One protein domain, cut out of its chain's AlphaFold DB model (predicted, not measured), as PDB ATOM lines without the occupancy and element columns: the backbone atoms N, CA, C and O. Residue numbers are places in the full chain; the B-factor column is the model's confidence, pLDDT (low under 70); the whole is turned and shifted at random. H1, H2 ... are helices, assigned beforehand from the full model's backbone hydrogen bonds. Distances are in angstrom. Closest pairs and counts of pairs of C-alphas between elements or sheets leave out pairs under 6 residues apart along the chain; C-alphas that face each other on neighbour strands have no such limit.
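AT A GLANCE: This is residues 35 to 129 of the 130 residues of an uncharacterized protein of Actinomycetospora succinea (UniProt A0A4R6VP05). H1 and the long helix H2 make a narrow V, open at one end, and at the far end of H2 the helices H3, H4 and H5 gather into a small head. H5 runs beside the last part of H2, while the short H4 crosses both and H3 packs on H4 and H5. The printed part has 95 residues with five named helices, H1 to H5 in order, and no named strand; the class is all helix. The whole is only just extended, close to loose, with a radius of gyration of the C-alphas of 18.7 A, a rod spanning 58 by 24 by 15 A.

HOW THE PARTS SIT: H1, residues 35 to 50, and H2, residues 55 to 84, form a helical hairpin, opposite ways at a shallow tilt of 28 degrees. They touch closest at the C-alphas of Ala 45 and Ala 56, 5.2 A apart, and H2 uses residues 55 to 60 alone. H3, residues 93 to 99, is only just apart from H2, closest 8.1 A. H4, residues 104 to 111, touches H2 at a steep tilt of 58 degrees, closest at the C-alphas of Leu 76 and Ser 105, 5.2 A. H4 touches H3, with the C-alphas of Ala 97 and Trp 107 closest at 6.5 A. H5, residues 115 to 128, touches residues 72 to 83 of H2 the same way, at a shallow tilt of 11 degrees, with the C-alphas of Arg 72 and Thr 115 closest at 5.9 A. H5 touches H4, closest at the C-alphas of Ala 108 and Ala 118, 6.4 A. H3 and H5 only just touch, with 3 pairs of C-alphas within 8 A, closest Ala 95 and Leu 125 at 7.2 A. H1 is apart from H3, H4 and H5. In H1 to H5 every O i to N i+4 pair is within hydrogen-bond range.

IN THESE COORDINATES: H1 begins at C-alpha 35 (238.330, 226.014, 301.499) and is 22.5 A long. H2, 43.0 A, ends at C-alpha 84 (207.684, 225.308, 287.778). H5, 20.3 A, ends at C-alpha 128 (201.857, 222.930, 302.099).

THE WHOLE: The C-alphas farthest apart are those of Gly 51 and Ser 89, 58.4 A. The printed part has no cut and no long link. The mean pLDDT of the printed part is 94.1, and no printed residue is under 70.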
ATOM      1  N   PRO A  35     237.759 225.378 300.312       88.94
ATOM      2  CA  PRO A  35     238.330 226.014 301.499       88.94
ATOM      3  C   PRO A  35     239.821 226.335 301.354       88.94
ATOM      4  O   PRO A  35     240.276 227.396 301.777       88.94
ATOM      5  N   GLU A  36     240.580 225.451 300.711       92.62
ATOM      6  CA  GLU A  36     242.011 225.609 300.456       92.62
ATOM      7  C   GLU A  36     242.274 226.788 299.511       92.62
ATOM      8  O   GLU A  36     243.171 227.599 299.756       92.62
ATOM      9  N   THR A  37     241.443 226.935 298.477       91.62
ATOM     10  CA  THR A  37     241.488 228.063 297.539       91.62
ATOM     11  C   THR A  37     241.147 229.374 298.239       91.62
ATOM     12  O   THR A  37     241.852 230.364 298.049       91.62
ATOM     13  N   LEU A  38     240.118 229.392 299.096       92.62
ATOM     14  CA  LEU A  38     239.765 230.578 299.882       92.62
ATOM     15  C   LEU A  38     240.925 231.008 300.782       92.62
ATOM     16  O   LEU A  38     241.300 232.177 300.798       92.62
ATOM     17  N   GLN A  39     241.523 230.059 301.502       95.62
ATOM     18  CA  GLN A  39     242.673 230.341 302.355       95.62
ATOM     19  C   GLN A  39     243.859 230.886 301.552       95.62
ATOM     20  O   GLN A  39     244.515 231.822 302.003       95.62
ATOM     21  N   ALA A  40     244.140 230.326 300.371       95.12
ATOM     22  CA  ALA A  40     245.208 230.811 299.503       95.12
ATOM     23  C   ALA A  40     244.949 232.247 299.017       95.12
ATOM     24  O   ALA A  40     245.854 233.078 299.089       95.12
ATOM     25  N   LEU A  41     243.718 232.562 298.595       94.88
ATOM     26  CA  LEU A  41     243.327 233.918 298.193       94.88
ATOM     27  C   LEU A  41     243.461 234.918 299.342       94.88
ATOM     28  O   LEU A  41     244.013 235.996 299.146       94.88
ATOM     29  N   LEU A  42     243.013 234.551 300.547       96.69
ATOM     30  CA  LEU A  42     243.117 235.407 301.730       96.69
ATOM     31  C   LEU A  42     244.575 235.658 302.127       96.69
ATOM     32  O   LEU A  42     244.950 236.800 302.381       96.69
ATOM     33  N   ARG A  43     245.414 234.612 302.146       97.75
ATOM     34  CA  ARG A  43     246.850 234.749 302.450       97.75
ATOM     35  C   ARG A  43     247.562 235.616 301.416       97.75
ATOM     36  O   ARG A  43     248.376 236.449 301.797       97.75
ATOM     37  N   ARG A  44     247.241 235.439 300.132       96.19
ATOM     38  CA  ARG A  44     247.793 236.256 299.049       96.19
ATOM     39  C   ARG A  44     247.382 237.719 299.193       96.19
ATOM     40  O   ARG A  44     248.256 238.569 299.240       96.19
ATOM     41  N   ALA A  45     246.089 238.000 299.353       95.88
ATOM     42  CA  ALA A  45     245.603 239.367 299.525       95.88
ATOM     43  C   ALA A  45     246.219 240.051 300.758       95.88
ATOM     44  O   ALA A  45     246.540 241.232 300.706       95.88
ATOM     45  N   ALA A  46     246.432 239.308 301.851       96.81
ATOM     46  CA  ALA A  46     247.129 239.818 303.029       96.81
ATOM     47  C   ALA A  46     248.610 240.140 302.754       96.81
ATOM     48  O   ALA A  46     249.101 241.162 303.231       96.81
ATOM     49  N   ALA A  47     249.316 239.297 301.995       97.19
ATOM     50  CA  ALA A  47     250.704 239.547 301.610       97.19
ATOM     51  C   ALA A  47     250.828 240.749 300.658       97.19
ATOM     52  O   ALA A  47     251.688 241.601 300.871       97.19
ATOM     53  N   ASP A  48     249.942 240.845 299.665       96.69
ATOM     54  CA  ASP A  48     249.900 241.948 298.701       96.69
ATOM     55  C   ASP A  48     249.587 243.280 299.416       96.69
ATOM     56  O   ASP A  48     250.295 244.272 299.230       96.69
ATOM     57  N   LEU A  49     248.623 243.278 300.348       96.62
ATOM     58  CA  LEU A  49     248.308 244.438 301.188       96.62
ATOM     59  C   LEU A  49     249.492 244.851 302.076       96.62
ATOM     60  O   LEU A  49     249.800 246.035 302.182       96.62
ATOM     61  N   ALA A  50     250.192 243.893 302.690       95.81
ATOM     62  CA  ALA A  50     251.402 244.178 303.465       95.81
ATOM     63  C   ALA A  50     252.538 244.754 302.595       95.81
ATOM     64  O   ALA A  50     253.380 245.497 303.098       95.81
ATOM     65  N   GLY A  51     252.545 244.441 301.296       95.94
ATOM     66  CA  GLY A  51     253.421 245.033 300.285       95.94
ATOM     67  C   GLY A  51     252.989 246.423 299.795       95.94
ATOM     68  O   GLY A  51     253.687 247.003 298.965       95.94
ATOM     69  N   GLY A  52     251.875 246.964 300.301       95.56
ATOM     70  CA  GLY A  52     251.330 248.271 299.926       95.56
ATOM     71  C   GLY A  52     250.354 248.250 298.744       95.56
ATOM     72  O   GLY A  52     249.972 249.317 298.265       95.56
ATOM     73  N   ASP A  53     249.939 247.071 298.265       95.38
ATOM     74  CA  ASP A  53     248.944 246.946 297.195       95.38
ATOM     75  C   ASP A  53     247.511 246.917 297.753       95.38
ATOM     76  O   ASP A  53     246.909 245.867 297.989       95.38
ATOM     77  N   GLU A  54     246.928 248.102 297.922       93.00
ATOM     78  CA  GLU A  54     245.513 248.275 298.288       93.00
ATOM     79  C   GLU A  54     244.541 247.712 297.226       93.00
ATOM     80  O   GLU A  54     243.380 247.402 297.525       93.00
ATOM     81  N   GLY A  55     245.000 247.528 295.980       94.69
ATOM     82  CA  GLY A  55     244.228 246.918 294.897       94.69
ATOM     83  C   GLY A  55     243.845 245.465 295.184       94.69
ATOM     84  O   GLY A  55     242.770 245.016 294.771       94.69
ATOM     85  N   ALA A  56     244.650 244.761 295.985       92.94
ATOM     86  CA  ALA A  56     244.406 243.377 296.377       92.94
ATOM     87  C   ALA A  56     243.085 243.195 297.147       92.94
ATOM     88  O   ALA A  56     242.388 242.193 296.970       92.94
ATOM     89  N   LEU A  57     242.680 244.183 297.958       93.88
ATOM     90  CA  LEU A  57     241.399 244.143 298.671       93.88
ATOM     91  C   LEU A  57     240.206 244.309 297.730       93.88
ATOM     92  O   LEU A  57     239.170 243.669 297.923       93.88
ATOM     93  N   THR A  58     240.327 245.166 296.719       94.69
ATOM     94  CA  THR A  58     239.281 245.355 295.705       94.69
ATOM     95  C   THR A  58     239.093 244.081 294.890       94.69
ATOM     96  O   THR A  58     237.959 243.634 294.704       94.69
ATOM     97  N   GLU A  59     240.191 243.449 294.482       93.38
ATOM     98  CA  GLU A  59     240.150 242.184 293.752       93.38
ATOM     99  C   GLU A  59     239.564 241.050 294.605       93.38
ATOM    100  O   GLU A  59     238.673 240.331 294.149       93.38
ATOM    101  N   LEU A  60     239.969 240.932 295.875       94.81
ATOM    102  CA  LEU A  60     239.390 239.953 296.799       94.81
ATOM    103  C   LEU A  60     237.875 240.151 296.953       94.81
ATOM    104  O   LEU A  60     237.115 239.185 296.872       94.81
ATOM    105  N   ARG A  61     237.415 241.398 297.135       95.25
ATOM    106  CA  ARG A  61     235.979 241.718 297.216       95.25
ATOM    107  C   ARG A  61     235.245 241.316 295.940       95.25
ATOM    108  O   ARG A  61     234.175 240.718 296.037       95.25
ATOM    109  N   ARG A  62     235.819 241.597 294.766       94.81
ATOM    110  CA  ARG A  62     235.246 241.226 293.465       94.81
ATOM    111  C   ARG A  62     235.070 239.714 293.342       94.81
ATOM    112  O   ARG A  62     233.977 239.257 293.020       94.81
ATOM    113  N   VAL A  63     236.114 238.943 293.649       92.75
ATOM    114  CA  VAL A  63     236.086 237.473 293.568       92.75
ATOM    115  C   VAL A  63     235.046 236.880 294.520       92.75
ATOM    116  O   VAL A  63     234.277 236.001 294.123       92.75
ATOM    117  N   LEU A  64     234.983 237.366 295.764       92.88
ATOM    118  CA  LEU A  64     233.993 236.907 296.741       92.88
ATOM    119  C   LEU A  64     232.564 237.244 296.302       92.88
ATOM    120  O   LEU A  64     231.690 236.378 296.367       92.88
ATOM    121  N   ALA A  65     232.329 238.469 295.824       92.50
ATOM    122  CA  ALA A  65     231.023 238.896 295.332       92.50
ATOM    123  C   ALA A  65     230.558 238.034 294.151       92.50
ATOM    124  O   ALA A  65     229.425 237.557 294.150       92.50
ATOM    125  N   GLU A  66     231.442 237.765 293.190       92.25
ATOM    126  CA  GLU A  66     231.149 236.906 292.043       92.25
ATOM    127  C   GLU A  66     230.773 235.482 292.477       92.25
ATOM    128  O   GLU A  66     229.790 234.916 291.998       92.25
ATOM    129  N   HIS A  67     231.511 234.903 293.427       91.75
ATOM    130  CA  HIS A  67     231.212 233.564 293.933       91.75
ATOM    131  C   HIS A  67     229.878 233.486 294.677       91.75
ATOM    132  O   HIS A  67     229.120 232.528 294.497       91.75
ATOM    133  N   LEU A  68     229.572 234.487 295.503       91.19
ATOM    134  CA  LEU A  68     228.295 234.564 296.210       91.19
ATOM    135  C   LEU A  68     227.131 234.777 295.236       91.19
ATOM    136  O   LEU A  68     226.101 234.121 295.386       91.19
ATOM    137  N   ALA A  69     227.310 235.612 294.209       91.75
ATOM    138  CA  ALA A  69     226.318 235.831 293.160       91.75
ATOM    139  C   ALA A  69     226.024 234.539 292.382       91.75
ATOM    140  O   ALA A  69     224.868 234.129 292.307       91.75
ATOM    141  N   ARG A  70     227.061 233.828 291.917       91.69
ATOM    142  CA  ARG A  70     226.912 232.522 291.243       91.69
ATOM    143  C   ARG A  70     226.211 231.495 292.133       91.69
ATOM    144  O   ARG A  70     225.363 230.734 291.672       91.69
ATOM    145  N   ARG A  71     226.545 231.455 293.429       92.12
ATOM    146  CA  ARG A  71     225.872 230.563 294.387       92.12
ATOM    147  C   ARG A  71     224.395 230.926 294.544       92.12
ATOM    148  O   ARG A  71     223.565 230.018 294.562       92.12
ATOM    149  N   ARG A  72     224.074 232.219 294.650       94.69
ATOM    150  CA  ARG A  72     222.691 232.709 294.719       94.69
ATOM    151  C   ARG A  72     221.907 232.321 293.473       94.69
ATOM    152  O   ARG A  72     220.847 231.724 293.618       94.69
ATOM    153  N   GLU A  73     222.444 232.597 292.291       94.12
ATOM    154  CA  GLU A  73     221.829 232.263 291.004       94.12
ATOM    155  C   GLU A  73     221.490 230.771 290.917       94.12
ATOM    156  O   GLU A  73     220.352 230.416 290.629       94.12
ATOM    157  N   ARG A  74     222.431 229.886 291.272       91.94
ATOM    158  CA  ARG A  74     222.192 228.434 291.261       91.94
ATOM    159  C   ARG A  74     221.074 227.996 292.198       91.94
ATOM    160  O   ARG A  74     220.266 227.152 291.823       91.94
ATOM    161  N   ILE A  75     221.055 228.520 293.424       94.75
ATOM    162  CA  ILE A  75     220.025 228.157 294.404       94.75
ATOM    163  C   ILE A  75     218.655 228.631 293.920       94.75
ATOM    164  O   ILE A  75     217.705 227.855 293.963       94.75
ATOM    165  N   LEU A  76     218.555 229.867 293.426       96.81
ATOM    166  CA  LEU A  76     217.291 230.410 292.930       96.81
ATOM    167  C   LEU A  76     216.818 229.687 291.665       96.81
ATOM    168  O   LEU A  76     215.657 229.308 291.608       96.81
ATOM    169  N   ALA A  77     217.714 229.373 290.727       96.06
ATOM    170  CA  ALA A  77     217.380 228.567 289.553       96.06
ATOM    171  C   ALA A  77     216.882 227.164 289.937       96.06
ATOM    172  O   ALA A  77     215.949 226.646 289.330       96.06
ATOM    173  N   ALA A  78     217.469 226.539 290.965       95.69
ATOM    174  CA  ALA A  78     216.977 225.261 291.473       95.69
ATOM    175  C   ALA A  78     215.583 225.394 292.111       95.69
ATOM    176  O   ALA A  78     214.746 224.517 291.911       95.69
ATOM    177  N   CYS A  79     215.321 226.483 292.842       96.56
ATOM    178  CA  CYS A  79     213.987 226.769 293.372       96.56
ATOM    179  C   CYS A  79     212.978 226.948 292.231       96.56
ATOM    180  O   CYS A  79     211.947 226.283 292.247       96.56
ATOM    181  N   ASP A  80     213.321 227.748 291.215       97.19
ATOM    182  CA  ASP A  80     212.490 227.982 290.030       97.19
ATOM    183  C   ASP A  80     212.111 226.665 289.345       97.19
ATOM    184  O   ASP A  80     210.929 226.415 289.116       97.19
ATOM    185  N   VAL A  81     213.097 225.793 289.092       96.44
ATOM    186  CA  VAL A  81     212.886 224.472 288.476       96.44
ATOM    187  C   VAL A  81     211.893 223.632 289.275       96.44
ATOM    188  O   VAL A  81     210.969 223.077 288.692       96.44
ATOM    189  N   VAL A  82     212.054 223.546 290.598       95.19
ATOM    190  CA  VAL A  82     211.162 222.726 291.431       95.19
ATOM    191  C   VAL A  82     209.754 223.322 291.501       95.19
ATOM    192  O   VAL A  82     208.778 222.579 291.502       95.19
ATOM    193  N   THR A  83     209.620 224.650 291.533       94.06
ATOM    194  CA  THR A  83     208.301 225.304 291.583       94.06
ATOM    195  C   THR A  83     207.570 225.332 290.243       94.06
ATOM    196  O   THR A  83     206.346 225.411 290.237       94.06
ATOM    197  N   ALA A  84     208.280 225.234 289.115       92.69
ATOM    198  CA  ALA A  84     207.684 225.308 287.778       92.69
ATOM    199  C   ALA A  84     206.729 224.143 287.462       92.69
ATOM    200  O   ALA A  84     205.859 224.273 286.604       92.69
ATOM    201  N   GLU A  85     206.881 223.006 288.142       88.44
ATOM    202  CA  GLU A  85     206.089 221.794 287.899       88.44
ATOM    203  C   GLU A  85     204.849 221.688 288.801       88.44
ATOM    204  O   GLU A  85     204.075 220.736 288.683       88.44
ATOM    205  N   VAL A  86     204.646 222.646 289.709       86.75
ATOM    206  CA  VAL A  86     203.637 222.542 290.762       86.75
ATOM    207  C   VAL A  86     202.523 223.561 290.551       86.75
ATOM    208  O   VAL A  86     202.767 224.743 290.319       86.75
ATOM    209  N   ALA A  87     201.272 223.112 290.671       85.88
ATOM    210  CA  ALA A  87     200.131 224.012 290.738       85.88
ATOM    211  C   ALA A  87     200.123 224.698 292.109       85.88
ATOM    212  O   ALA A  87     199.765 224.098 293.122       85.88
ATOM    213  N   VAL A  88     200.560 225.953 292.138       86.88
ATOM    214  CA  VAL A  88     200.674 226.723 293.372       86.88
ATOM    215  C   VAL A  88     199.357 227.433 293.679       86.88
ATOM    216  O   VAL A  88     198.791 228.123 292.833       86.88
ATOM    217  N   SER A  89     198.885 227.294 294.916       83.44
ATOM    218  CA  SER A  89     197.761 228.061 295.456       83.44
ATOM    219  C   SER A  89     198.064 228.480 296.889       83.44
ATOM    220  O   SER A  89     198.590 227.679 297.659       83.44
ATOM    221  N   GLY A  90     197.724 229.709 297.265       84.81
ATOM    222  CA  GLY A  90     197.936 230.205 298.621       84.81
ATOM    223  C   GLY A  90     197.831 231.721 298.715       84.81
ATOM    224  O   GLY A  90     197.730 232.412 297.703       84.81
ATOM    225  N   SER A  91     197.840 232.228 299.947       86.44
ATOM    226  CA  SER A  91     197.801 233.666 300.249       86.44
ATOM    227  C   SER A  91     199.173 234.273 300.531       86.44
ATOM    228  O   SER A  91     199.291 235.494 300.598       86.44
ATOM    229  N   ASP A  92     200.194 233.443 300.731       91.88
ATOM    230  CA  ASP A  92     201.542 233.919 301.031       91.88
ATOM    231  C   ASP A  92     202.162 234.588 299.801       91.88
ATOM    232  O   ASP A  92     201.905 234.184 298.667       91.88
ATOM    233  N   GLU A  93     203.009 235.598 300.017       93.69
ATOM    234  CA  GLU A  93     203.513 236.462 298.940       93.69
ATOM    235  C   GLU A  93     204.202 235.679 297.810       93.69
ATOM    236  O   GLU A  93     203.971 235.966 296.637       93.69
ATOM    237  N   LEU A  94     204.985 234.648 298.152       94.94
ATOM    238  CA  LEU A  94     205.609 233.762 297.166       94.94
ATOM    239  C   LEU A  94     204.564 232.961 296.369       94.94
ATOM    240  O   LEU A  94     204.689 232.825 295.157       94.94
ATOM    241  N   ALA A  95     203.519 232.446 297.024       94.44
ATOM    242  CA  ALA A  95     202.468 231.689 296.345       94.44
ATOM    243  C   ALA A  95     201.670 232.578 295.379       94.44
ATOM    244  O   ALA A  95     201.366 232.157 294.266       94.44
ATOM    245  N   VAL A  96     201.386 233.820 295.785       95.00
ATOM    246  CA  VAL A  96     200.722 234.829 294.946       95.00
ATOM    247  C   VAL A  96     201.592 235.205 293.746       95.00
ATOM    248  O   VAL A  96     201.083 235.271 292.628       95.00
ATOM    249  N   ALA A  97     202.897 235.404 293.954       94.75
ATOM    250  CA  ALA A  97     203.856 235.681 292.887       94.75
ATOM    251  C   ALA A  97     203.879 234.557 291.836       94.75
ATOM    252  O   ALA A  97     203.680 234.812 290.647       94.75
ATOM    253  N   LEU A  98     204.027 233.306 292.282       95.75
ATOM    254  CA  LEU A  98     204.042 232.134 291.402       95.75
ATOM    255  C   LEU A  98     202.701 231.943 290.673       95.75
ATOM    256  O   LEU A  98     202.686 231.678 289.473       95.75
ATOM    257  N   ALA A  99     201.567 232.145 291.354       93.94
ATOM    258  CA  ALA A  99     200.243 232.105 290.726       93.94
ATOM    259  C   ALA A  99     200.046 233.220 289.677       93.94
ATOM    260  O   ALA A  99     199.292 233.047 288.720       93.94
ATOM    261  N   GLY A 100     200.744 234.348 289.838       93.00
ATOM    262  CA  GLY A 100     200.825 235.438 288.865       93.00
ATOM    263  C   GLY A 100     201.801 235.195 287.707       93.00
ATOM    264  O   GLY A 100     201.932 236.063 286.846       93.00
ATOM    265  N   GLY A 101     202.480 234.042 287.668       93.25
ATOM    266  CA  GLY A 101     203.462 233.691 286.639       93.25
ATOM    267  C   GLY A 101     204.871 234.247 286.875       93.25
ATOM    268  O   GLY A 101     205.703 234.181 285.971       93.25
ATOM    269  N   GLU A 102     205.153 234.801 288.057       95.56
ATOM    270  CA  GLU A 102     206.511 235.181 288.465       95.56
ATOM    271  C   GLU A 102     207.336 233.924 288.808       95.56
ATOM    272  O   GLU A 102     206.785 232.860 289.084       95.56
ATOM    273  N   THR A 103     208.667 234.033 288.798       97.06
ATOM    274  CA  THR A 103     209.585 232.990 289.282       97.06
ATOM    275  C   THR A 103     209.987 233.254 290.738       97.06
ATOM    276  O   THR A 103     209.854 234.376 291.235       97.06
ATOM    277  N   VAL A 104     210.539 232.256 291.436       96.69
ATOM    278  CA  VAL A 104     211.118 232.458 292.778       96.69
ATOM    279  C   VAL A 104     212.276 233.450 292.697       96.69
ATOM    280  O   VAL A 104     212.411 234.308 293.567       96.69
ATOM    281  N   SER A 105     213.096 233.365 291.647       96.88
ATOM    282  CA  SER A 105     214.170 234.328 291.380       96.88
ATOM    283  C   SER A 105     213.660 235.762 291.222       96.88
ATOM    284  O   SER A 105     214.182 236.656 291.891       96.88
ATOM    285  N   GLY A 106     212.621 235.975 290.410       96.69
ATOM    286  CA  GLY A 106     212.011 237.288 290.188       96.69
ATOM    287  C   GLY A 106     211.402 237.862 291.464       96.69
ATOM    288  O   GLY A 106     211.717 238.990 291.852       96.69
ATOM    289  N   TRP A 107     210.645 237.038 292.194       97.44
ATOM    290  CA  TRP A 107     210.103 237.413 293.497       97.44
ATOM    291  C   TRP A 107     211.219 237.794 294.473       97.44
ATOM    292  O   TRP A 107     211.129 238.816 295.160       97.44
ATOM    293  N   ALA A 108     212.301 237.011 294.519       97.06
ATOM    294  CA  ALA A 108     213.387 237.231 295.460       97.06
ATOM    295  C   ALA A 108     214.208 238.494 295.158       97.06
ATOM    296  O   ALA A 108     214.718 239.140 296.076       97.06
ATOM    297  N   GLU A 109     214.361 238.844 293.881       96.62
ATOM    298  CA  GLU A 109     214.993 240.091 293.449       96.62
ATOM    299  C   GLU A 109     214.121 241.299 293.795       96.62
ATOM    300  O   GLU A 109     214.595 242.239 294.434       96.62
ATOM    301  N   ARG A 110     212.828 241.241 293.463       97.25
ATOM    302  CA  ARG A 110     211.865 242.318 293.719       97.25
ATOM    303  C   ARG A 110     211.718 242.652 295.204       97.25
ATOM    304  O   ARG A 110     211.560 243.816 295.562       97.25
ATOM    305  N   THR A 111     211.738 241.637 296.062       96.00
ATOM    306  CA  THR A 111     211.539 241.778 297.516       96.00
ATOM    307  C   THR A 111     212.837 241.972 298.296       96.00
ATOM    308  O   THR A 111     212.802 242.332 299.471       96.00
ATOM    309  N   GLY A 112     213.994 241.744 297.667       95.56
ATOM    310  CA  GLY A 112     215.295 241.849 298.326       95.56
ATOM    311  C   GLY A 112     215.565 240.753 299.364       95.56
ATOM    312  O   GLY A 112     216.416 240.941 300.236       95.56
ATOM    313  N   VAL A 113     214.870 239.612 299.301       95.94
ATOM    314  CA  VAL A 113     215.064 238.513 300.264       95.94
ATOM    315  C   VAL A 113     216.410 237.810 300.084       95.94
ATOM    316  O   VAL A 113     216.972 237.681 298.981       95.94
ATOM    317  N   ARG A 114     216.928 237.285 301.198       95.25
ATOM    318  CA  ARG A 114     218.170 236.505 301.199       95.25
ATOM    319  C   ARG A 114     217.966 235.161 300.508       95.25
ATOM    320  O   ARG A 114     216.860 234.633 300.425       95.25
ATOM    321  N   THR A 115     219.054 234.590 300.001       95.06
ATOM    322  CA  THR A 115     219.005 233.338 299.231       95.06
ATOM    323  C   THR A 115     218.458 232.181 300.068       95.06
ATOM    324  O   THR A 115     217.674 231.373 299.578       95.06
ATOM    325  N   GLU A 116     218.833 232.118 301.343       96.19
ATOM    326  CA  GLU A 116     218.369 231.104 302.288       96.19
ATOM    327  C   GLU A 116     216.880 231.266 302.609       96.19
ATOM    328  O   GLU A 116     216.164 230.274 302.728       96.19
ATOM    329  N   GLU A 117     216.399 232.505 302.715       97.19
ATOM    330  CA  GLU A 117     214.984 232.802 302.961       97.19
ATOM    331  C   GLU A 117     214.121 232.367 301.781       97.19
ATOM    332  O   GLU A 117     213.094 231.726 301.992       97.19
ATOM    333  N   ALA A 118     214.573 232.624 300.550       96.62
ATOM    334  CA  ALA A 118     213.889 232.158 299.349       96.62
ATOM    335  C   ALA A 118     213.825 230.625 299.268       96.62
ATOM    336  O   ALA A 118     212.768 230.061 298.975       96.62
ATOM    337  N   ALA A 119     214.921 229.936 299.598       96.69
ATOM    338  CA  ALA A 119     214.943 228.476 299.642       96.69
ATOM    339  C   ALA A 119     213.994 227.916 300.718       96.69
ATOM    340  O   ALA A 119     213.238 226.982 300.457       96.69
ATOM    341  N   VAL A 120     213.979 228.507 301.918       97.69
ATOM    342  CA  VAL A 120     213.068 228.096 303.001       97.69
ATOM    343  C   VAL A 120     211.610 228.363 302.634       97.69
ATOM    344  O   VAL A 120     210.765 227.503 302.878       97.69
ATOM    345  N   ALA A 121     211.303 229.519 302.045       96.75
ATOM    346  CA  ALA A 121     209.960 229.841 301.569       96.75
ATOM    347  C   ALA A 121     209.494 228.836 300.508       96.75
ATOM    348  O   ALA A 121     208.382 228.324 300.603       96.75
ATOM    349  N   THR A 122     210.382 228.469 299.578       96.69
ATOM    350  CA  THR A 122     210.124 227.431 298.570       96.69
ATOM    351  C   THR A 122     209.801 226.087 299.222       96.69
ATOM    352  O   THR A 122     208.785 225.481 298.908       96.69
ATOM    353  N   VAL A 123     210.610 225.626 300.181       96.69
ATOM    354  CA  VAL A 123     210.358 224.349 300.878       96.69
ATOM    355  C   VAL A 123     209.044 224.377 301.659       96.69
ATOM    356  O   VAL A 123     208.298 223.402 301.620       96.69
ATOM    357  N   ARG A 124     208.742 225.479 302.356       95.81
ATOM    358  CA  ARG A 124     207.477 225.631 303.096       95.81
ATOM    359  C   ARG A 124     206.272 225.585 302.169       95.81
ATOM    360  O   ARG A 124     205.293 224.932 302.510       95.81
ATOM    361  N   LEU A 125     206.372 226.236 301.015       94.56
ATOM    362  CA  LEU A 125     205.341 226.195 299.991       94.56
ATOM    363  C   LEU A 125     205.146 224.776 299.453       94.56
ATOM    364  O   LEU A 125     204.028 224.294 299.388       94.56
ATOM    365  N   LEU A 126     206.222 224.073 299.105       93.88
ATOM    366  CA  LEU A 126     206.113 222.696 298.618       93.88
ATOM    367  C   LEU A 126     205.500 221.768 299.676       93.88
ATOM    368  O   LEU A 126     204.679 220.920 299.345       93.88
ATOM    369  N   ALA A 127     205.857 221.959 300.946       93.06
ATOM    370  CA  ALA A 127     205.312 221.187 302.058       93.06
ATOM    371  C   ALA A 127     203.830 221.483 302.353       93.06
ATOM    372  O   ALA A 127     203.175 220.654 302.975       93.06
ATOM    373  N   SER A 128     203.289 222.637 301.943       92.50
ATOM    374  CA  SER A 128     201.857 222.930 302.099       92.50
ATOM    375  C   SER A 128     200.991 222.356 300.971       92.50
ATOM    376  O   SER A 128     199.767 222.397 301.074       92.50
ATOM    377  N   LEU A 129     201.614 221.829 299.911       86.69
ATOM    378  CA  LEU A 129     200.946 221.269 298.729       86.69
ATOM    379  C   LEU A 129     200.879 219.731 298.745       86.69
ATOM    380  O   LEU A 129     200.226 219.149 297.878       86.69
TER     381      LEU A 129